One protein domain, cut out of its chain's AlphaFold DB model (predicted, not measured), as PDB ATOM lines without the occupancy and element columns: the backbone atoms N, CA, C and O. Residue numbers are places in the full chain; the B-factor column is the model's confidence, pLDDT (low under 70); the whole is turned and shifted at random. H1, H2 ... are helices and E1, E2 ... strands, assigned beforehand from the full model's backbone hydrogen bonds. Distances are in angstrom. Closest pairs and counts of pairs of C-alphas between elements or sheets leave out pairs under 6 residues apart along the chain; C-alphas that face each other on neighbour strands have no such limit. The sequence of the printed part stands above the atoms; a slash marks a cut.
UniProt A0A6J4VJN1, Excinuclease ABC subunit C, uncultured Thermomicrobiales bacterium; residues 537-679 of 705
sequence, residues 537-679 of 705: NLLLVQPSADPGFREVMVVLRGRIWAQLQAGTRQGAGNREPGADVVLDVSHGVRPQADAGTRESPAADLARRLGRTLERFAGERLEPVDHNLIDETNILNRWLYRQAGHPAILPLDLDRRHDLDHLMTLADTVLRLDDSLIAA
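AT A GLANCE: This is residues 537 to 679 of the 705 residues of the protein "Excinuclease ABC subunit C" of uncultured Thermomicrobiales bacterium (UniProt A0A6J4VJN1). A strongly twisted sheet of three long strands and the short E4 has H1 lying along one face, over E3 and E2, while H3 crosses H1 steeply and stands beside the strands. H2 grazes the sheet, H4 sits near E1, and a long unnamed stretch, residues 568 to 600, loops from E3 round to H1. The printed part has 143 residues, with elements in the order E1 E2 E3 H1 H2 E4 H3 H4; the sheet, E3 - E2 - E1 - E4, is antiparallel and the class is mixed. It is compact, with a radius of gyration of the C-alphas of 14.8 A and spans of 42 by 33 by 28 A.

IN THESE COORDINATES: Find C-alpha 538 at (44.974, -30.174, -11.613), where E1, residues 538 to 543, begins. E2 is residues 549 to 556, 22.3 A long; E3, 559 to 567, 23.8 A; E4, 648 to 650. H1 runs 24.5 A from residue 601 to C-alpha 617 at (49.066, -15.971, -14.226). H2 is residues 629 to 641, H3 659 to 671, and H4 674 to 678, ending at (43.851, -46.784, -18.330).

HOW THE PARTS SIT: E1, E2 and E3 form a meander, each strand the antiparallel neighbour of the one before; look for N 552 and O 564 at 2.7 A, N 540 and O 553 at 2.9 A. E4 pairs with E1 through N 539 and O 649, 2.8 A. H1 and H3 with the sheet make two layers, helices on one face; H1's height over the sheet is 9.2 A, while H3 stands at the sheet's level. H1 and H3 touch at C-alphas 606 and 662, 4.9 A, a steep tilt of 55 degrees, opposite ways. In H1, H2, H3 and H4 every O i to N i+4 pair is within hydrogen-bond range.

THE WHOLE: The C-alphas farthest apart, Arg 598 and His 626, are 42.6 A apart. The printed part has no cut; the links E3 to H1 and H1 to H2 are long. Confidence is under 70 in 45 residues, among them 569 to 599.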
ATOM      1  N   ASN A 537      42.125 -26.987 -10.060       88.94
ATOM      2  CA  ASN A 537      43.468 -26.799 -10.607       88.94
ATOM      3  C   ASN A 537      44.220 -28.127 -10.485       88.94
ATOM      4  O   ASN A 537      44.539 -28.564  -9.380       88.94
ATOM      5  N   LEU A 538      44.434 -28.816 -11.603       92.06
ATOM      6  CA  LEU A 538      44.974 -30.174 -11.613       92.06
ATOM      7  C   LEU A 538      45.653 -30.519 -12.938       92.06
ATOM      8  O   LEU A 538      45.402 -29.905 -13.976       92.06
ATOM      9  N   LEU A 539      46.488 -31.550 -12.908       92.12
ATOM     10  CA  LEU A 539      46.982 -32.248 -14.084       92.12
ATOM     11  C   LEU A 539      46.192 -33.541 -14.240       92.12
ATOM     12  O   LEU A 539      46.115 -34.346 -13.312       92.12
ATOM     13  N   LEU A 540      45.629 -33.751 -15.423       90.88
ATOM     14  CA  LEU A 540      45.016 -35.017 -15.791       90.88
ATOM     15  C   LEU A 540      45.955 -35.771 -16.733       90.88
ATOM     16  O   LEU A 540      46.175 -35.353 -17.871       90.88
ATOM     17  N   VAL A 541      46.505 -36.881 -16.247       90.88
ATOM     18  CA  VAL A 541      47.428 -37.737 -16.999       90.88
ATOM     19  C   VAL A 541      46.646 -38.817 -17.730       90.88
ATOM     20  O   VAL A 541      45.765 -39.458 -17.165       90.88
ATOM     21  N   GLN A 542      46.957 -39.021 -19.003       88.31
ATOM     22  CA  GLN A 542      46.265 -39.968 -19.864       88.31
ATOM     23  C   GLN A 542      47.266 -40.724 -20.744       88.31
ATOM     24  O   GLN A 542      48.354 -40.211 -21.029       88.31
ATOM     25  N   PRO A 543      46.921 -41.931 -21.222       86.56
ATOM     26  CA  PRO A 543      47.723 -42.610 -22.225       86.56
ATOM     27  C   PRO A 543      47.743 -41.762 -23.504       86.56
ATOM     28  O   PRO A 543      46.781 -41.042 -23.787       86.56
ATOM     29  N   SER A 544      48.821 -41.849 -24.282       84.44
ATOM     30  CA  SER A 544      48.878 -41.254 -25.620       84.44
ATOM     31  C   SER A 544      48.535 -42.278 -26.702       84.44
ATOM     32  O   SER A 544      48.639 -43.493 -26.511       84.44
ATOM     33  N   ALA A 545      48.121 -41.786 -27.871       80.00
ATOM     34  CA  ALA A 545      48.035 -42.614 -29.067       80.00
ATOM     35  C   ALA A 545      49.425 -43.103 -29.513       80.00
ATOM     36  O   ALA A 545      49.526 -44.220 -30.049       80.00
ATOM     37  N   ASP A 546      50.455 -42.288 -29.256       79.81
ATOM     38  CA  ASP A 546      51.851 -42.550 -29.574       79.81
ATOM     39  C   ASP A 546      52.504 -43.420 -28.492       79.81
ATOM     40  O   ASP A 546      52.605 -43.010 -27.329       79.81
ATOM     41  N   PRO A 547      52.966 -44.638 -28.843       75.12
ATOM     42  CA  PRO A 547      53.665 -45.492 -27.897       75.12
ATOM     43  C   PRO A 547      54.889 -44.776 -27.327       75.12
ATOM     44  O   PRO A 547      55.669 -44.182 -28.071       75.12
ATOM     45  N   GLY A 548      55.062 -44.858 -26.011       77.75
ATOM     46  CA  GLY A 548      56.180 -44.220 -25.330       77.75
ATOM     47  C   GLY A 548      55.912 -42.792 -24.862       77.75
ATOM     48  O   GLY A 548      56.810 -42.216 -24.251       77.75
ATOM     49  N   PHE A 549      54.710 -42.247 -25.064       83.88
ATOM     50  CA  PHE A 549      54.310 -40.930 -24.569       83.88
ATOM     51  C   PHE A 549      53.056 -40.985 -23.689       83.88
ATOM     52  O   PHE A 549      52.257 -41.922 -23.743       83.88
ATOM     53  N   ARG A 550      52.882 -39.940 -22.878       86.94
ATOM     54  CA  ARG A 550      51.681 -39.648 -22.092       86.94
ATOM     55  C   ARG A 550      51.141 -38.290 -22.474       86.94
ATOM     56  O   ARG A 550      51.912 -37.373 -22.735       86.94
ATOM     57  N   GLU A 551      49.827 -38.167 -22.450       88.19
ATOM     58  CA  GLU A 551      49.162 -36.879 -22.583       88.19
ATOM     59  C   GLU A 551      48.898 -36.313 -21.191       88.19
ATOM     60  O   GLU A 551      48.414 -37.010 -20.299       88.19
ATOM     61  N   VAL A 552      49.215 -35.040 -21.002       90.62
ATOM     62  CA  VAL A 552      49.023 -34.302 -19.757       90.62
ATOM     63  C   VAL A 552      48.130 -33.115 -20.061       90.62
ATOM     64  O   VAL A 552      48.523 -32.161 -20.731       90.62
ATOM     65  N   MET A 553      46.904 -33.178 -19.565       90.81
ATOM     66  CA  MET A 553      45.933 -32.108 -19.702       90.81
ATOM     67  C   MET A 553      46.022 -31.204 -18.476       90.81
ATOM     68  O   MET A 553      45.728 -31.623 -17.358       90.81
ATOM     69  N   VAL A 554      46.456 -29.966 -18.687       90.81
ATOM     70  CA  VAL A 554      46.564 -28.950 -17.639       90.81
ATOM     71  C   VAL A 554      45.192 -28.312 -17.476       90.81
ATOM     72  O   VAL A 554      44.727 -27.596 -18.367       90.81
ATOM     73  N   VAL A 555      44.531 -28.602 -16.359       89.25
ATOM     74  CA  VAL A 555      43.205 -28.081 -16.034       89.25
ATOM     75  C   VAL A 555      43.351 -26.965 -15.011       89.25
ATOM     76  O   VAL A 555      43.839 -27.199 -13.909       89.25
ATOM     77  N   LEU A 556      42.921 -25.760 -15.369       86.50
ATOM     78  CA  LEU A 556      42.971 -24.574 -14.519       86.50
ATOM     79  C   LEU A 556      41.571 -23.987 -14.418       86.50
ATOM     80  O   LEU A 556      40.907 -23.798 -15.440       86.50
ATOM     81  N   ARG A 557      41.109 -23.717 -13.192       81.44
ATOM     82  CA  ARG A 557      39.750 -23.220 -12.926       81.44
ATOM     83  C   ARG A 557      38.678 -24.022 -13.674       81.44
ATOM     84  O   ARG A 557      37.815 -23.464 -14.352       81.44
ATOM     85  N   GLY A 558      38.780 -25.352 -13.621       78.44
ATOM     86  CA  GLY A 558      37.819 -26.271 -14.240       78.44
ATOM     87  C   GLY A 558      37.811 -26.281 -15.774       78.44
ATOM     88  O   GLY A 558      36.891 -26.855 -16.364       78.44
ATOM     89  N   ARG A 559      38.805 -25.663 -16.426       81.94
ATOM     90  CA  ARG A 559      38.950 -25.581 -17.888       81.94
ATOM     91  C   ARG A 559      40.258 -26.187 -18.349       81.94
ATOM     92  O   ARG A 559      41.248 -26.162 -17.629       81.94
ATOM     93  N   ILE A 560      40.269 -26.688 -19.577       84.44
ATOM     94  CA  ILE A 560      41.485 -27.201 -20.201       84.44
ATOM     95  C   ILE A 560      42.295 -26.012 -20.703       84.44
ATOM     96  O   ILE A 560      41.929 -25.386 -21.694       84.44
ATOM     97  N   TRP A 561      43.397 -25.724 -20.026       84.50
ATOM     98  CA  TRP A 561      44.288 -24.629 -20.379       84.50
ATOM     99  C   TRP A 561      45.291 -25.042 -21.459       84.50
ATOM    100  O   TRP A 561      45.478 -24.355 -22.464       84.50
ATOM    101  N   ALA A 562      45.907 -26.211 -21.277       84.88
ATOM    102  CA  ALA A 562      46.900 -26.748 -22.197       84.88
ATOM    103  C   ALA A 562      46.855 -28.276 -22.262       84.88
ATOM    104  O   ALA A 562      46.428 -28.951 -21.323       84.88
ATOM    105  N   GLN A 563      47.340 -28.812 -23.375       86.25
ATOM    106  CA  GLN A 563      47.676 -30.217 -23.553       86.25
ATOM    107  C   GLN A 563      49.170 -30.318 -23.853       86.25
ATOM    108  O   GLN A 563      49.676 -29.675 -24.777       86.25
ATOM    109  N   LEU A 564      49.864 -31.091 -23.024       87.56
ATOM    110  CA  LEU A 564      51.300 -31.320 -23.084       87.56
ATOM    111  C   LEU A 564      51.547 -32.812 -23.294       87.56
ATOM    112  O   LEU A 564      50.919 -33.636 -22.635       87.56
ATOM    113  N   GLN A 565      52.507 -33.166 -24.142       84.81
ATOM    114  CA  GLN A 565      52.933 -34.553 -24.301       84.81
ATOM    115  C   GLN A 565      54.240 -34.823 -23.539       84.81
ATOM    116  O   GLN A 565      55.202 -34.064 -23.662       84.81
ATOM    117  N   ALA A 566      54.296 -35.897 -22.752       83.12
ATOM    118  CA  ALA A 566      55.440 -36.263 -21.919       83.12
ATOM    119  C   ALA A 566      56.031 -37.618 -22.336       83.12
ATOM    120  O   ALA A 566      55.317 -38.617 -22.410       83.12
ATOM    121  N   GLY A 567      57.340 -37.667 -22.596       75.94
ATOM    122  CA  GLY A 567      58.034 -38.902 -22.972       75.94
ATOM    123  C   GLY A 567      58.217 -39.850 -21.785       75.94
ATOM    124  O   GLY A 567      58.779 -39.475 -20.759       75.94
ATOM    125  N   THR A 568      57.777 -41.099 -21.919       71.88
ATOM    126  CA  THR A 568      57.962 -42.149 -20.905       71.88
ATOM    127  C   THR A 568      59.395 -42.687 -20.910       71.88
ATOM    128  O   THR A 568      60.058 -42.746 -21.949       71.88
ATOM    129  N   ARG A 569      59.865 -43.162 -19.747       59.06
ATOM    130  CA  ARG A 569      61.217 -43.734 -19.591       59.06
ATOM    131  C   ARG A 569      61.462 -45.009 -20.415       59.06
ATOM    132  O   ARG A 569      62.620 -45.348 -20.631       59.06
ATOM    133  N   GLN A 570      60.415 -45.715 -20.849       55.22
ATOM    134  CA  GLN A 570      60.529 -47.044 -21.465       55.22
ATOM    135  C   GLN A 570      60.367 -47.075 -22.997       55.22
ATOM    136  O   GLN A 570      60.571 -48.140 -23.575       55.22
ATOM    137  N   GLY A 571      60.025 -45.970 -23.683       52.75
ATOM    138  CA  GLY A 571      59.583 -46.115 -25.083       52.75
ATOM    139  C   GLY A 571      59.629 -44.928 -26.045       52.75
ATOM    140  O   GLY A 571      59.260 -45.131 -27.197       52.75
ATOM    141  N   ALA A 572      60.071 -43.724 -25.664       54.97
ATOM    142  CA  ALA A 572      60.088 -42.601 -26.619       54.97
ATOM    143  C   ALA A 572      61.165 -42.741 -27.729       54.97
ATOM    144  O   ALA A 572      61.016 -42.205 -28.829       54.97
ATOM    145  N   GLY A 573      62.247 -43.498 -27.491       55.03
ATOM    146  CA  GLY A 573      63.382 -43.578 -28.422       55.03
ATOM    147  C   GLY A 573      64.010 -42.197 -28.695       55.03
ATOM    148  O   GLY A 573      64.017 -41.344 -27.817       55.03
ATOM    149  N   ASN A 574      64.509 -41.962 -29.919       54.75
ATOM    150  CA  ASN A 574      64.973 -40.639 -30.390       54.75
ATOM    151  C   ASN A 574      63.824 -39.722 -30.873       54.75
ATOM    152  O   ASN A 574      64.085 -38.726 -31.548       54.75
ATOM    153  N   ARG A 575      62.552 -40.071 -30.632       55.91
ATOM    154  CA  ARG A 575      61.423 -39.230 -31.052       55.91
ATOM    155  C   ARG A 575      61.202 -38.133 -30.020       55.91
ATOM    156  O   ARG A 575      61.093 -38.418 -28.830       55.91
ATOM    157  N   GLU A 576      61.137 -36.891 -30.485       59.75
ATOM    158  CA  GLU A 576      60.778 -35.756 -29.638       59.75
ATOM    159  C   GLU A 576      59.267 -35.753 -29.350       59.75
ATOM    160  O   GLU A 576      58.494 -36.257 -30.174       59.75
ATOM    161  N   PRO A 577      58.835 -35.207 -28.197       59.47
ATOM    162  CA  PRO A 577      57.424 -34.957 -27.938       59.47
ATOM    163  C   PRO A 577      56.793 -34.122 -29.058       59.47
ATOM    164  O   PRO A 577      57.431 -33.236 -29.632       59.47
ATOM    165  N   GLY A 578      55.521 -34.382 -29.347       58.66
ATOM    166  CA  GLY A 578      54.715 -33.529 -30.209       58.66
ATOM    167  C   GLY A 578      54.653 -32.087 -29.695       58.66
ATOM    168  O   GLY A 578      54.915 -31.803 -28.525       58.66
ATOM    169  N   ALA A 579      54.298 -31.157 -30.586       58.31
ATOM    170  CA  ALA A 579      54.157 -29.753 -30.219       58.31
ATOM    171  C   ALA A 579      53.066 -29.569 -29.154       58.31
ATOM    172  O   ALA A 579      51.952 -30.073 -29.312       58.31
ATOM    173  N   ASP A 580      53.385 -28.800 -28.112       64.56
ATOM    174  CA  ASP A 580      52.421 -28.380 -27.098       64.56
ATOM    175  C   ASP A 580      51.220 -27.689 -27.738       64.56
ATOM    176  O   ASP A 580      51.335 -27.015 -28.764       64.56
ATOM    177  N   VAL A 581      50.048 -27.821 -27.122       60.84
ATOM    178  CA  VAL A 581      48.856 -27.101 -27.568       60.84
ATOM    179  C   VAL A 581      48.279 -26.345 -26.382       60.84
ATOM    180  O   VAL A 581      47.709 -26.936 -25.470       60.84
ATOM    181  N   VAL A 582      48.416 -25.017 -26.396       57.38
ATOM    182  CA  VAL A 582      47.668 -24.140 -25.484       57.38
ATOM    183  C   VAL A 582      46.295 -23.913 -26.106       57.38
ATOM    184  O   VAL A 582      46.198 -23.501 -27.263       57.38
ATOM    185  N   LEU A 583      45.242 -24.258 -25.369       61.03
ATOM    186  CA  LEU A 583      43.878 -24.338 -25.896       61.03
ATOM    187  C   LEU A 583      43.025 -23.124 -25.520       61.03
ATOM    188  O   LEU A 583      42.178 -22.725 -26.318       61.03
ATOM    189  N   ASP A 584      43.267 -22.522 -24.355       49.47
ATOM    190  CA  ASP A 584      42.479 -21.401 -23.823       49.47
ATOM    191  C   ASP A 584      43.166 -20.047 -24.066       49.47
ATOM    192  O   ASP A 584      43.342 -19.234 -23.172       49.47
ATOM    193  N   VAL A 585      43.564 -19.806 -25.317       36.81
ATOM    194  CA  VAL A 585      43.774 -18.450 -25.835       36.81
ATOM    195  C   VAL A 585      42.753 -18.272 -26.937       36.81
ATOM    196  O   VAL A 585      42.638 -19.108 -27.833       36.81
ATOM    197  N   SER A 586      42.013 -17.170 -26.901       34.81
ATOM    198  CA  SER A 586      40.917 -16.845 -27.820       34.81
ATOM    199  C   SER A 586      41.299 -16.887 -29.311       34.81
ATOM    200  O   SER A 586      40.426 -16.776 -30.170       34.81
ATOM    201  N   HIS A 587      42.573 -17.092 -29.646       32.66
ATOM    202  CA  HIS A 587      43.087 -17.390 -30.973       32.66
ATOM    203  C   HIS A 587      44.055 -18.580 -30.912       32.66
ATOM    204  O   HIS A 587      45.008 -18.578 -30.140       32.66
ATOM    205  N   GLY A 588      43.808 -19.591 -31.754       30.80
ATOM    206  CA  GLY A 588      44.589 -20.825 -31.832       30.80
ATOM    207  C   GLY A 588      46.041 -20.594 -32.238       30.80
ATOM    208  O   GLY A 588      46.378 -20.650 -33.422       30.80
ATOM    209  N   VAL A 589      46.906 -20.389 -31.249       31.17
ATOM    210  CA  VAL A 589      48.354 -20.321 -31.431       31.17
ATOM    211  C   VAL A 589      48.961 -21.644 -30.982       31.17
ATOM    212  O   VAL A 589      48.941 -21.994 -29.805       31.17
ATOM    213  N   ARG A 590      49.522 -22.386 -31.941       35.69
ATOM    214  CA  ARG A 590      50.408 -23.519 -31.659       35.69
ATOM    215  C   ARG A 590      51.747 -22.969 -31.153       35.69
ATOM    216  O   ARG A 590      52.362 -22.201 -31.894       35.69
ATOM    217  N   PRO A 591      52.229 -23.321 -29.953       35.47
ATOM    218  CA  PRO A 591      53.623 -23.074 -29.605       35.47
ATOM    219  C   PRO A 591      54.559 -23.847 -30.551       35.47
ATOM    220  O   PRO A 591      54.284 -24.979 -30.949       35.47
ATOM    221  N   GLN A 592      55.654 -23.196 -30.953       36.66
ATOM    222  CA  GLN A 592      56.753 -23.838 -31.674       36.66
ATOM    223  C   GLN A 592      57.446 -24.837 -30.742       36.66
ATOM    224  O   GLN A 592      57.702 -24.523 -29.579       36.66
ATOM    225  N   ALA A 593      57.733 -26.035 -31.254       39.75
ATOM    226  CA  ALA A 593      58.600 -26.984 -30.574       39.75
ATOM    227  C   ALA A 593      60.022 -26.400 -30.537       39.75
ATOM    228  O   ALA A 593      60.610 -26.138 -31.588       39.75
ATOM    229  N   ASP A 594      60.547 -26.168 -29.334       41.81
ATOM    230  CA  ASP A 594      61.952 -25.814 -29.140       41.81
ATOM    231  C   ASP A 594      62.783 -27.082 -29.369       41.81
ATOM    232  O   ASP A 594      62.856 -27.953 -28.502       41.81
ATOM    233  N   ALA A 595      63.384 -27.199 -30.553       40.69
ATOM    234  CA  ALA A 595      64.337 -28.257 -30.852       40.69
ATOM    235  C   ALA A 595      65.665 -27.970 -30.138       40.69
ATOM    236  O   ALA A 595      66.326 -26.967 -30.418       40.69
ATOM    237  N   GLY A 596      66.084 -28.889 -29.267       46.97
ATOM    238  CA  GLY A 596      67.480 -29.004 -28.850       46.97
ATOM    239  C   GLY A 596      67.796 -28.653 -27.398       46.97
ATOM    240  O   GLY A 596      68.385 -27.615 -27.133       46.97
ATOM    241  N   THR A 597      67.591 -29.609 -26.490       45.44
ATOM    242  CA  THR A 597      68.478 -29.844 -25.333       45.44
ATOM    243  C   THR A 597      68.373 -31.308 -24.895       45.44
ATOM    244  O   THR A 597      67.277 -31.858 -24.850       45.44
ATOM    245  N   ARG A 598      69.499 -31.954 -24.536       56.38
ATOM    246  CA  ARG A 598      69.542 -33.279 -23.866       56.38
ATOM    247  C   ARG A 598      69.068 -33.157 -22.407       56.38
ATOM    248  O   ARG A 598      69.825 -33.407 -21.474       56.38
ATOM    249  N   GLU A 599      67.847 -32.689 -22.212       69.19
ATOM    250  CA  GLU A 599      67.199 -32.561 -20.909       69.19
ATOM    251  C   GLU A 599      66.469 -33.876 -20.567       69.19
ATOM    252  O   GLU A 599      66.037 -34.609 -21.459       69.19
ATOM    253  N   SER A 600      66.368 -34.236 -19.281       80.25
ATOM    254  CA  SER A 600      65.595 -35.427 -18.892       80.25
ATOM    255  C   SER A 600      64.097 -35.209 -19.172       80.25
ATOM    256  O   SER A 600      63.633 -34.080 -19.012       80.25
ATOM    257  N   PRO A 601      63.301 -36.250 -19.491       80.94
ATOM    258  CA  PRO A 601      61.870 -36.073 -19.766       80.94
ATOM    259  C   PRO A 601      61.082 -35.397 -18.630       80.94
ATOM    260  O   PRO A 601      60.117 -34.684 -18.885       80.94
ATOM    261  N   ALA A 602      61.500 -35.599 -17.373       85.06
ATOM    262  CA  ALA A 602      60.882 -34.950 -16.215       85.06
ATOM    263  C   ALA A 602      61.189 -33.445 -16.177       85.06
ATOM    264  O   ALA A 602      60.294 -32.642 -15.935       85.06
ATOM    265  N   ALA A 603      62.441 -33.070 -16.447       85.19
ATOM    266  CA  ALA A 603      62.865 -31.674 -16.462       85.19
ATOM    267  C   ALA A 603      62.243 -30.898 -17.632       85.19
ATOM    268  O   ALA A 603      61.730 -29.798 -17.424       85.19
ATOM    269  N   ASP A 604      62.144 -31.522 -18.811       83.88
ATOM    270  CA  ASP A 604      61.431 -30.945 -19.955       83.88
ATOM    271  C   ASP A 604      59.957 -30.650 -19.623       83.88
ATOM    272  O   ASP A 604      59.475 -29.530 -19.818       83.88
ATOM    273  N   LEU A 605      59.247 -31.637 -19.059       87.12
ATOM    274  CA  LEU A 605      57.845 -31.477 -18.681       87.12
ATOM    275  C   LEU A 605      57.666 -30.418 -17.582       87.12
ATOM    276  O   LEU A 605      56.778 -29.575 -17.701       87.12
ATOM    277  N   ALA A 606      58.501 -30.422 -16.539       89.81
ATOM    278  CA  ALA A 606      58.440 -29.438 -15.455       89.81
ATOM    279  C   ALA A 606      58.631 -28.005 -15.975       89.81
ATOM    280  O   ALA A 606      57.853 -27.108 -15.649       89.81
ATOM    281  N   ARG A 607      59.614 -27.800 -16.857       88.75
ATOM    282  CA  ARG A 607      59.878 -26.514 -17.513       88.75
ATOM    283  C   ARG A 607      58.694 -26.056 -18.371       88.75
ATOM    284  O   ARG A 607      58.297 -24.890 -18.309       88.75
ATOM    285  N   ARG A 608      58.096 -26.954 -19.161       87.94
ATOM    286  CA  ARG A 608      56.903 -26.662 -19.981       87.94
ATOM    287  C   ARG A 608      55.662 -26.362 -19.136       87.94
ATOM    288  O   ARG A 608      54.922 -25.433 -19.471       87.94
ATOM    289  N   LEU A 609      55.468 -27.070 -18.022       89.12
ATOM    290  CA  LEU A 609      54.423 -26.776 -17.035       89.12
ATOM    291  C   LEU A 609      54.612 -25.388 -16.414       89.12
ATOM    292  O   LEU A 609      53.668 -24.604 -16.410       89.12
ATOM    293  N   GLY A 610      55.832 -25.045 -15.986       88.06
ATOM    294  CA  GLY A 610      56.155 -23.718 -15.451       88.06
ATOM    295  C   GLY A 610      55.798 -22.598 -16.431       88.06
ATOM    296  O   GLY A 610      54.998 -21.724 -16.103       88.06
ATOM    297  N   ARG A 611      56.264 -22.693 -17.688       85.81
ATOM    298  CA  ARG A 611      55.913 -21.723 -18.750       85.81
ATOM    299  C   ARG A 611      54.401 -21.611 -18.972       85.81
ATOM    300  O   ARG A 611      53.884 -20.528 -19.242       85.81
ATOM    301  N   THR A 612      53.686 -22.729 -18.884       85.81
ATOM    302  CA  THR A 612      52.229 -22.783 -19.062       85.81
ATOM    303  C   THR A 612      51.490 -22.060 -17.932       85.81
ATOM    304  O   THR A 612      50.555 -21.301 -18.200       85.81
ATOM    305  N   LEU A 613      51.930 -22.249 -16.685       87.69
ATOM    306  CA  LEU A 613      51.360 -21.598 -15.502       87.69
ATOM    307  C   LEU A 613      51.700 -20.109 -15.415       87.69
ATOM    308  O   LEU A 613      50.871 -19.313 -14.980       87.69
ATOM    309  N   GLU A 614      52.889 -19.714 -15.862       84.62
ATOM    310  CA  GLU A 614      53.274 -18.303 -15.957       84.62
ATOM    311  C   GLU A 614      52.402 -17.541 -16.952       84.62
ATOM    312  O   GLU A 614      51.937 -16.443 -16.649       84.62
ATOM    313  N   ARG A 615      52.113 -18.148 -18.113       81.38
ATOM    314  CA  ARG A 615      51.164 -17.582 -19.083       81.38
ATOM    315  C   ARG A 615      49.785 -17.402 -18.462       81.38
ATOM    316  O   ARG A 615      49.219 -16.322 -18.560       81.38
ATOM    317  N   PHE A 616      49.295 -18.421 -17.758       83.06
ATOM    318  CA  PHE A 616      48.012 -18.346 -17.066       83.06
ATOM    319  C   PHE A 616      47.955 -17.209 -16.035       83.06
ATOM    320  O   PHE A 616      46.967 -16.482 -15.974       83.06
ATOM    321  N   ALA A 617      49.017 -17.018 -15.247       80.75
ATOM    322  CA  ALA A 617      49.066 -15.971 -14.226       80.75
ATOM    323  C   ALA A 617      48.942 -14.547 -14.805       80.75
ATOM    324  O   ALA A 617      48.493 -13.639 -14.105       80.75
ATOM    325  N   GLY A 618      49.327 -14.352 -16.071       69.31
ATOM    326  CA  GLY A 618      49.186 -13.086 -16.789       69.31
ATOM    327  C   GLY A 618      47.818 -12.865 -17.442       69.31
ATOM    328  O   GLY A 618      47.564 -11.766 -17.936       69.31
ATOM    329  N   GLU A 619      46.936 -13.868 -17.458       70.94
ATOM    330  CA  GLU A 619      45.675 -13.818 -18.198       70.94
ATOM    331  C   GLU A 619      44.446 -13.616 -17.304       70.94
ATOM    332  O   GLU A 619      44.297 -14.172 -16.213       70.94
ATOM    333  N   ARG A 620      43.505 -12.806 -17.800       65.31
ATOM    334  CA  ARG A 620      42.187 -12.641 -17.188       65.31
ATOM    335  C   ARG A 620      41.227 -13.623 -17.847       65.31
ATOM    336  O   ARG A 620      40.809 -13.410 -18.978       65.31
ATOM    337  N   LEU A 621      40.849 -14.672 -17.120       65.00
ATOM    338  CA  LEU A 621      39.844 -15.618 -17.600       65.00
ATOM    339  C   LEU A 621      38.473 -14.944 -17.716       65.00
ATOM    340  O   LEU A 621      37.875 -14.539 -16.714       65.00
ATOM    341  N   GLU A 622      37.953 -14.882 -18.937       64.50
ATOM    342  CA  GLU A 622      36.557 -14.533 -19.181       64.50
ATOM    343  C   GLU A 622      35.631 -15.644 -18.658       64.50
ATOM    344  O   GLU A 622      36.030 -16.809 -18.645       64.50
ATOM    345  N   PRO A 623      34.397 -15.348 -18.213       64.56
ATOM    346  CA  PRO A 623      33.437 -16.370 -17.785       64.56
ATOM    347  C   PRO A 623      33.162 -17.417 -18.874       64.56
ATOM    348  O   PRO A 623      33.189 -17.081 -20.056       64.56
ATOM    349  N   VAL A 624      32.832 -18.657 -18.482       66.25
ATOM    350  CA  VAL A 624      32.496 -19.725 -19.440       66.25
ATOM    351  C   VAL A 624      31.362 -19.249 -20.351       66.25
ATOM    352  O   VAL A 624      30.254 -18.931 -19.900       66.25
ATOM    353  N   ASP A 625      31.652 -19.187 -21.643       64.75
ATOM    354  CA  ASP A 625      30.727 -18.748 -22.675       64.75
ATOM    355  C   ASP A 625      30.168 -19.946 -23.462       64.75
ATOM    356  O   ASP A 625      30.388 -21.117 -23.135       64.75
ATOM    357  N   HIS A 626      29.420 -19.654 -24.526       65.50
ATOM    358  CA  HIS A 626      28.841 -20.682 -25.395       65.50
ATOM    359  C   HIS A 626      29.881 -21.585 -26.055       65.50
ATOM    360  O   HIS A 626      29.541 -22.701 -26.441       65.50
ATOM    361  N   ASN A 627      31.119 -21.117 -26.206       63.31
ATOM    362  CA  ASN A 627      32.165 -21.825 -26.929       63.31
ATOM    363  C   ASN A 627      32.864 -22.864 -26.053       63.31
ATOM    364  O   ASN A 627      33.310 -23.883 -26.582       63.31
ATOM    365  N   LEU A 628      32.951 -22.614 -24.745       68.94
ATOM    366  CA  LEU A 628      33.686 -23.455 -23.795       68.94
ATOM    367  C   LEU A 628      32.787 -24.392 -22.984       68.94
ATOM    368  O   LEU A 628      33.242 -25.448 -22.545       68.94
ATOM    369  N   ILE A 629      31.498 -24.066 -22.837       72.69
ATOM    370  CA  ILE A 629      30.567 -24.815 -21.978       72.69
ATOM    371  C   ILE A 629      30.501 -26.311 -22.299       72.69
ATOM    372  O   ILE A 629      30.265 -27.120 -21.399       72.69
ATOM    373  N   ASP A 630      30.707 -26.709 -23.558       72.88
ATOM    374  CA  ASP A 630      30.638 -28.117 -23.921       72.88
ATOM    375  C   ASP A 630      31.836 -28.931 -23.431       72.88
ATOM    376  O   ASP A 630      31.641 -29.986 -22.816       72.88
ATOM    377  N   GLU A 631      33.044 -28.412 -23.636       76.25
ATOM    378  CA  GLU A 631      34.294 -29.012 -23.164       76.25
ATOM    379  C   GLU A 631      34.343 -29.017 -21.634       76.25
ATOM    380  O   GLU A 631      34.586 -30.062 -21.027       76.25
ATOM    381  N   THR A 632      33.996 -27.891 -21.005       76.56
ATOM    382  CA  THR A 632      33.953 -27.751 -19.544       76.56
ATOM    383  C   THR A 632      32.984 -28.752 -18.907       76.56
ATOM    384  O   THR A 632      33.307 -29.369 -17.895       76.56
ATOM    385  N   ASN A 633      31.807 -28.976 -19.497       74.88
ATOM    386  CA  ASN A 633      30.861 -29.974 -18.989       74.88
ATOM    387  C   ASN A 633      31.346 -31.415 -19.180       74.88
ATOM    388  O   ASN A 633      31.133 -32.249 -18.302       74.88
ATOM    389  N   ILE A 634      31.947 -31.729 -20.334       79.06
ATOM    390  CA  ILE A 634      32.511 -33.062 -20.597       79.06
ATOM    391  C   ILE A 634      33.581 -33.376 -19.547       79.06
ATOM    392  O   ILE A 634      33.516 -34.429 -18.913       79.06
ATOM    393  N   LEU A 635      34.508 -32.438 -19.331       82.31
ATOM    394  CA  LEU A 635      35.592 -32.576 -18.369       82.31
ATOM    395  C   LEU A 635      35.064 -32.725 -16.940       82.31
ATOM    396  O   LEU A 635      35.384 -33.704 -16.276       82.31
ATOM    397  N   ASN A 636      34.223 -31.802 -16.469       77.50
ATOM    398  CA  ASN A 636      33.774 -31.818 -15.075       77.50
ATOM    399  C   ASN A 636      32.903 -33.031 -14.743       77.50
ATOM    400  O   ASN A 636      33.023 -33.596 -13.659       77.50
ATOM    401  N   ARG A 637      32.087 -33.504 -15.692       75.75
ATOM    402  CA  ARG A 637      31.341 -34.760 -15.526       75.75
ATOM    403  C   ARG A 637      32.263 -35.970 -15.441       75.75
ATOM    404  O   ARG A 637      31.953 -36.929 -14.737       75.75
ATOM    405  N   TRP A 638      33.353 -35.963 -16.200       80.56
ATOM    406  CA  TRP A 638      34.343 -37.028 -16.134       80.56
ATOM    407  C   TRP A 638      35.097 -36.990 -14.802       80.56
ATOM    408  O   TRP A 638      35.093 -37.996 -14.104       80.56
ATOM    409  N   LEU A 639      35.618 -35.824 -14.398       80.81
ATOM    410  CA  LEU A 639      36.319 -35.632 -13.122       80.81
ATOM    411  C   LEU A 639      35.459 -36.049 -11.925       80.81
ATOM    412  O   LEU A 639      35.946 -36.732 -11.035       80.81
ATOM    413  N   TYR A 640      34.169 -35.703 -11.933       75.94
ATOM    414  CA  TYR A 640      33.245 -36.086 -10.867       75.94
ATOM    415  C   TYR A 640      33.092 -37.608 -10.729       75.94
ATOM    416  O   TYR A 640      33.133 -38.134  -9.622       75.94
ATOM    417  N   ARG A 641      32.948 -38.329 -11.850       71.94
ATOM    418  CA  ARG A 641      32.842 -39.801 -11.838       71.94
ATOM    419  C   ARG A 641      34.151 -40.495 -11.466       71.94
ATOM    420  O   ARG A 641      34.120 -41.648 -11.068       71.94
ATOM    421  N   GLN A 642      35.270 -39.804 -11.640       75.12
ATOM    422  CA  GLN A 642      36.624 -40.318 -11.441       75.12
ATOM    423  C   GLN A 642      37.289 -39.654 -10.226       75.12
ATOM    424  O   GLN A 642      38.511 -39.538 -10.166       75.12
ATOM    425  N   ALA A 643      36.500 -39.162  -9.268       73.06
ATOM    426  CA  ALA A 643      37.034 -38.511  -8.078       73.06
ATOM    427  C   ALA A 643      37.984 -39.465  -7.332       73.06
ATOM    428  O   ALA A 643      37.643 -40.618  -7.086       73.06
ATOM    429  N   GLY A 644      39.187 -38.989  -6.998       73.69
ATOM    430  CA  GLY A 644      40.223 -39.804  -6.350       73.69
ATOM    431  C   GLY A 644      41.058 -40.678  -7.295       73.69
ATOM    432  O   GLY A 644      41.941 -41.393  -6.827       73.69
ATOM    433  N   HIS A 645      40.833 -40.610  -8.611       82.06
ATOM    434  CA  HIS A 645      41.627 -41.354  -9.587       82.06
ATOM    435  C   HIS A 645      43.119 -40.952  -9.525       82.06
ATOM    436  O   HIS A 645      43.425 -39.761  -9.584       82.06
ATOM    437  N   PRO A 646      44.077 -41.903  -9.492       83.50
ATOM    438  CA  PRO A 646      45.509 -41.613  -9.295       83.50
ATOM    439  C   PRO A 646      46.142 -40.762 -10.409       83.50
ATOM    440  O   PRO A 646      47.136 -40.078 -10.194       83.50
ATOM    441  N   ALA A 647      45.560 -40.792 -11.609       86.56
ATOM    442  CA  ALA A 647      45.949 -39.936 -12.733       86.56
ATOM    443  C   ALA A 647      45.446 -38.475 -12.649       86.56
ATOM    444  O   ALA A 647      45.739 -37.685 -13.547       86.56
ATOM    445  N   ILE A 648      44.693 -38.118 -11.603       89.62
ATOM    446  CA  ILE A 648      44.290 -36.745 -11.289       89.62
ATOM    447  C   ILE A 648      45.251 -36.214 -10.226       89.62
ATOM    448  O   ILE A 648      45.159 -36.572  -9.052       89.62
ATOM    449  N   LEU A 649      46.181 -35.358 -10.636       90.31
ATOM    450  CA  LEU A 649      47.193 -34.791  -9.750       90.31
ATOM    451  C   LEU A 649      46.814 -33.345  -9.408       90.31
ATOM    452  O   LEU A 649      46.710 -32.531 -10.327       90.31
ATOM    453  N   PRO A 650      46.602 -32.989  -8.131       89.19
ATOM    454  CA  PRO A 650      46.288 -31.615  -7.759       89.19
ATOM    455  C   PRO A 650      47.453 -30.686  -8.107       89.19
ATOM    456  O   PRO A 650      48.621 -31.054  -7.973       89.19
ATOM    457  N   LEU A 651      47.123 -29.477  -8.553       89.31
ATOM    458  CA  LEU A 651      48.087 -28.468  -8.962       89.31
ATOM    459  C   LEU A 651      47.953 -27.234  -8.078       89.31
ATOM    460  O   LEU A 651      46.923 -26.560  -8.078       89.31
ATOM    461  N   ASP A 652      49.017 -26.936  -7.342       87.50
ATOM    462  CA  ASP A 652      49.080 -25.777  -6.464       87.50
ATOM    463  C   ASP A 652      49.580 -24.550  -7.242       87.50
ATOM    464  O   ASP A 652      50.748 -24.457  -7.631       87.50
ATOM    465  N   LEU A 653      48.677 -23.597  -7.484       85.94
ATOM    466  CA  LEU A 653      48.991 -22.380  -8.235       85.94
ATOM    467  C   LEU A 653      49.887 -21.407  -7.464       85.94
ATOM    468  O   LEU A 653      50.551 -20.574  -8.095       85.94
ATOM    469  N   ASP A 654      49.956 -21.508  -6.137       86.06
ATOM    470  CA  ASP A 654      50.847 -20.676  -5.327       86.06
ATOM    471  C   ASP A 654      52.303 -21.136  -5.466       86.06
ATOM    472  O   ASP A 654      53.228 -20.323  -5.423       86.06
ATOM    473  N   ARG A 655      52.509 -22.422  -5.772       86.00
ATOM    474  CA  ARG A 655      53.820 -23.038  -6.032       86.00
ATOM    475  C   ARG A 655      54.195 -23.095  -7.513       86.00
ATOM    476  O   ARG A 655      55.125 -23.799  -7.892       86.00
ATOM    477  N   ARG A 656      53.533 -22.319  -8.376       83.69
ATOM    478  CA  ARG A 656      53.780 -22.318  -9.835       83.69
ATOM    479  C   ARG A 656      55.213 -21.963 -10.269       83.69
ATOM    480  O   ARG A 656      55.586 -22.294 -11.387       83.69
ATOM    481  N   HIS A 657      55.989 -21.280  -9.421       86.38
ATOM    482  CA  HIS A 657      57.396 -20.929  -9.680       86.38
ATOM    483  C   HIS A 657      58.389 -21.832  -8.923       86.38
ATOM    484  O   HIS A 657      59.600 -21.650  -9.036       86.38
ATOM    485  N   ASP A 658      57.894 -22.785  -8.129       90.31
ATOM    486  CA  ASP A 658      58.713 -23.725  -7.368       90.31
ATOM    487  C   ASP A 658      59.150 -24.877  -8.286       90.31
ATOM    488  O   ASP A 658      58.373 -25.783  -8.606       90.31
ATOM    489  N   LEU A 659      60.402 -24.825  -8.743       87.12
ATOM    490  CA  LEU A 659      60.943 -25.813  -9.673       87.12
ATOM    491  C   LEU A 659      60.966 -27.223  -9.066       87.12
ATOM    492  O   LEU A 659      60.674 -28.178  -9.781       87.12
ATOM    493  N   ASP A 660      61.236 -27.366  -7.767       88.88
ATOM    494  CA  ASP A 660      61.269 -28.673  -7.101       88.88
ATOM    495  C   ASP A 660      59.867 -29.293  -7.038       88.88
ATOM    496  O   ASP A 660      59.690 -30.499  -7.256       88.88
ATOM    497  N   HIS A 661      58.843 -28.461  -6.818       90.62
ATOM    498  CA  HIS A 661      57.444 -28.880  -6.904       90.62
ATOM    499  C   HIS A 661      57.075 -29.366  -8.310       90.62
ATOM    500  O   HIS A 661      56.546 -30.470  -8.464       90.62
ATOM    501  N   LEU A 662      57.393 -28.577  -9.342       91.75
ATOM    502  CA  LEU A 662      57.105 -28.929 -10.736       91.75
ATOM    503  C   LEU A 662      57.870 -30.182 -11.182       91.75
ATOM    504  O   LEU A 662      57.307 -31.029 -11.876       91.75
ATOM    505  N   MET A 663      59.120 -30.340 -10.742       91.31
ATOM    506  CA  MET A 663      59.927 -31.540 -10.968       91.31
ATOM    507  C   MET A 663      59.308 -32.775 -10.314       91.31
ATOM    508  O   MET A 663      59.249 -33.835 -10.937       91.31
ATOM    509  N   THR A 664      58.806 -32.641  -9.086       91.69
ATOM    510  CA  THR A 664      58.127 -33.732  -8.372       91.69
ATOM    511  C   THR A 664      56.841 -34.147  -9.087       91.69
ATOM    512  O   THR A 664      56.594 -35.341  -9.278       91.69
ATOM    513  N   LEU A 665      56.039 -33.177  -9.535       91.38
ATOM    514  CA  LEU A 665      54.843 -33.439 -10.338       91.38
ATOM    515  C   LEU A 665      55.202 -34.140 -11.649       91.38
ATOM    516  O   LEU A 665      54.601 -35.161 -11.975       91.38
ATOM    517  N   ALA A 666      56.207 -33.649 -12.374       90.69
ATOM    518  CA  ALA A 666      56.636 -34.239 -13.635       90.69
ATOM    519  C   ALA A 666      57.153 -35.678 -13.466       90.69
ATOM    520  O   ALA A 666      56.789 -36.566 -14.236       90.69
ATOM    521  N   ASP A 667      57.956 -35.950 -12.438       89.44
ATOM    522  CA  ASP A 667      58.430 -37.304 -12.144       89.44
ATOM    523  C   ASP A 667      57.272 -38.226 -11.715       89.44
ATOM    524  O   ASP A 667      57.220 -39.376 -12.149       89.44
ATOM    525  N   THR A 668      56.281 -37.708 -10.980       90.12
ATOM    526  CA  THR A 668      55.039 -38.439 -10.662       90.12
ATOM    527  C   THR A 668      54.274 -38.804 -11.934       90.12
ATOM    528  O   THR A 668      53.970 -39.978 -12.146       90.12
ATOM    529  N   VAL A 669      54.042 -37.835 -12.829       89.62
ATOM    530  CA  VAL A 669      53.392 -38.044 -14.136       89.62
ATOM    531  C   VAL A 669      54.068 -39.166 -14.917       89.62
ATOM    532  O   VAL A 669      53.378 -39.975 -15.533       89.62
ATOM    533  N   LEU A 670      55.401 -39.239 -14.891       85.88
ATOM    534  CA  LEU A 670      56.177 -40.242 -15.625       85.88
ATOM    535  C   LEU A 670      56.246 -41.612 -14.936       85.88
ATOM    536  O   LEU A 670      56.512 -42.604 -15.614       85.88
ATOM    537  N   ARG A 671      56.026 -41.680 -13.617       85.88
ATOM    538  CA  ARG A 671      56.053 -42.922 -12.825       85.88
ATOM    539  C   ARG A 671      54.690 -43.571 -12.620       85.88
ATOM    540  O   ARG A 671      54.664 -44.723 -12.202       85.88
ATOM    541  N   LEU A 672      53.587 -42.864 -12.888       85.62
ATOM    542  CA  LEU A 672      52.240 -43.444 -12.804       85.62
ATOM    543  C   LEU A 672      52.171 -44.758 -13.595       85.62
ATOM    544  O   LEU A 672      52.781 -44.863 -14.651       85.62
ATOM    545  N   ASP A 673      51.459 -45.762 -13.104       78.81
ATOM    546  CA  ASP A 673      51.345 -47.045 -13.802       78.81
ATOM    547  C   ASP A 673      50.344 -46.936 -14.966       78.81
ATOM    548  O   ASP A 673      49.243 -46.414 -14.782       78.81
ATOM    549  N   ASP A 674      50.693 -47.430 -16.160       73.50
ATOM    550  CA  ASP A 674      49.807 -47.371 -17.334       73.50
ATOM    551  C   ASP A 674      48.476 -48.110 -17.101       73.50
ATOM    552  O   ASP A 674      47.440 -47.688 -17.617       73.50
ATOM    553  N   SER A 675      48.469 -49.166 -16.279       69.06
ATOM    554  CA  SER A 675      47.252 -49.891 -15.895       69.06
ATOM    555  C   SER A 675      46.331 -49.066 -14.994       69.06
ATOM    556  O   SER A 675      45.113 -49.171 -15.117       69.06
ATOM    557  N   LEU A 676      46.889 -48.192 -14.148       68.94
ATOM    558  CA  LEU A 676      46.126 -47.275 -13.295       68.94
ATOM    559  C   LEU A 676      45.626 -46.052 -14.063       68.94
ATOM    560  O   LEU A 676      44.598 -45.493 -13.706       68.94
ATOM    561  N   ILE A 677      46.342 -45.631 -15.106       71.50
ATOM    562  CA  ILE A 677      45.925 -44.531 -15.983       71.50
ATOM    563  C   ILE A 677      44.789 -44.979 -16.922       71.50
ATOM    564  O   ILE A 677      43.917 -44.181 -17.262       71.50
ATOM    565  N   ALA A 678      44.816 -46.237 -17.375       62.53
ATOM    566  CA  ALA A 678      43.851 -46.784 -18.330       62.53
ATOM    567  C   ALA A 678      42.605 -47.420 -17.687       62.53
ATOM    568  O   ALA A 678      41.662 -47.750 -18.408       62.53
ATOM    569  N   ALA A 679      42.598 -47.625 -16.368       57.53
ATOM    570  CA  ALA A 679      41.443 -48.161 -15.663       57.53
ATOM    571  C   ALA A 679      40.312 -47.123 -15.626       57.53
ATOM    572  O   ALA A 679      40.504 -46.004 -15.162       57.53
TER     573      ALA A 679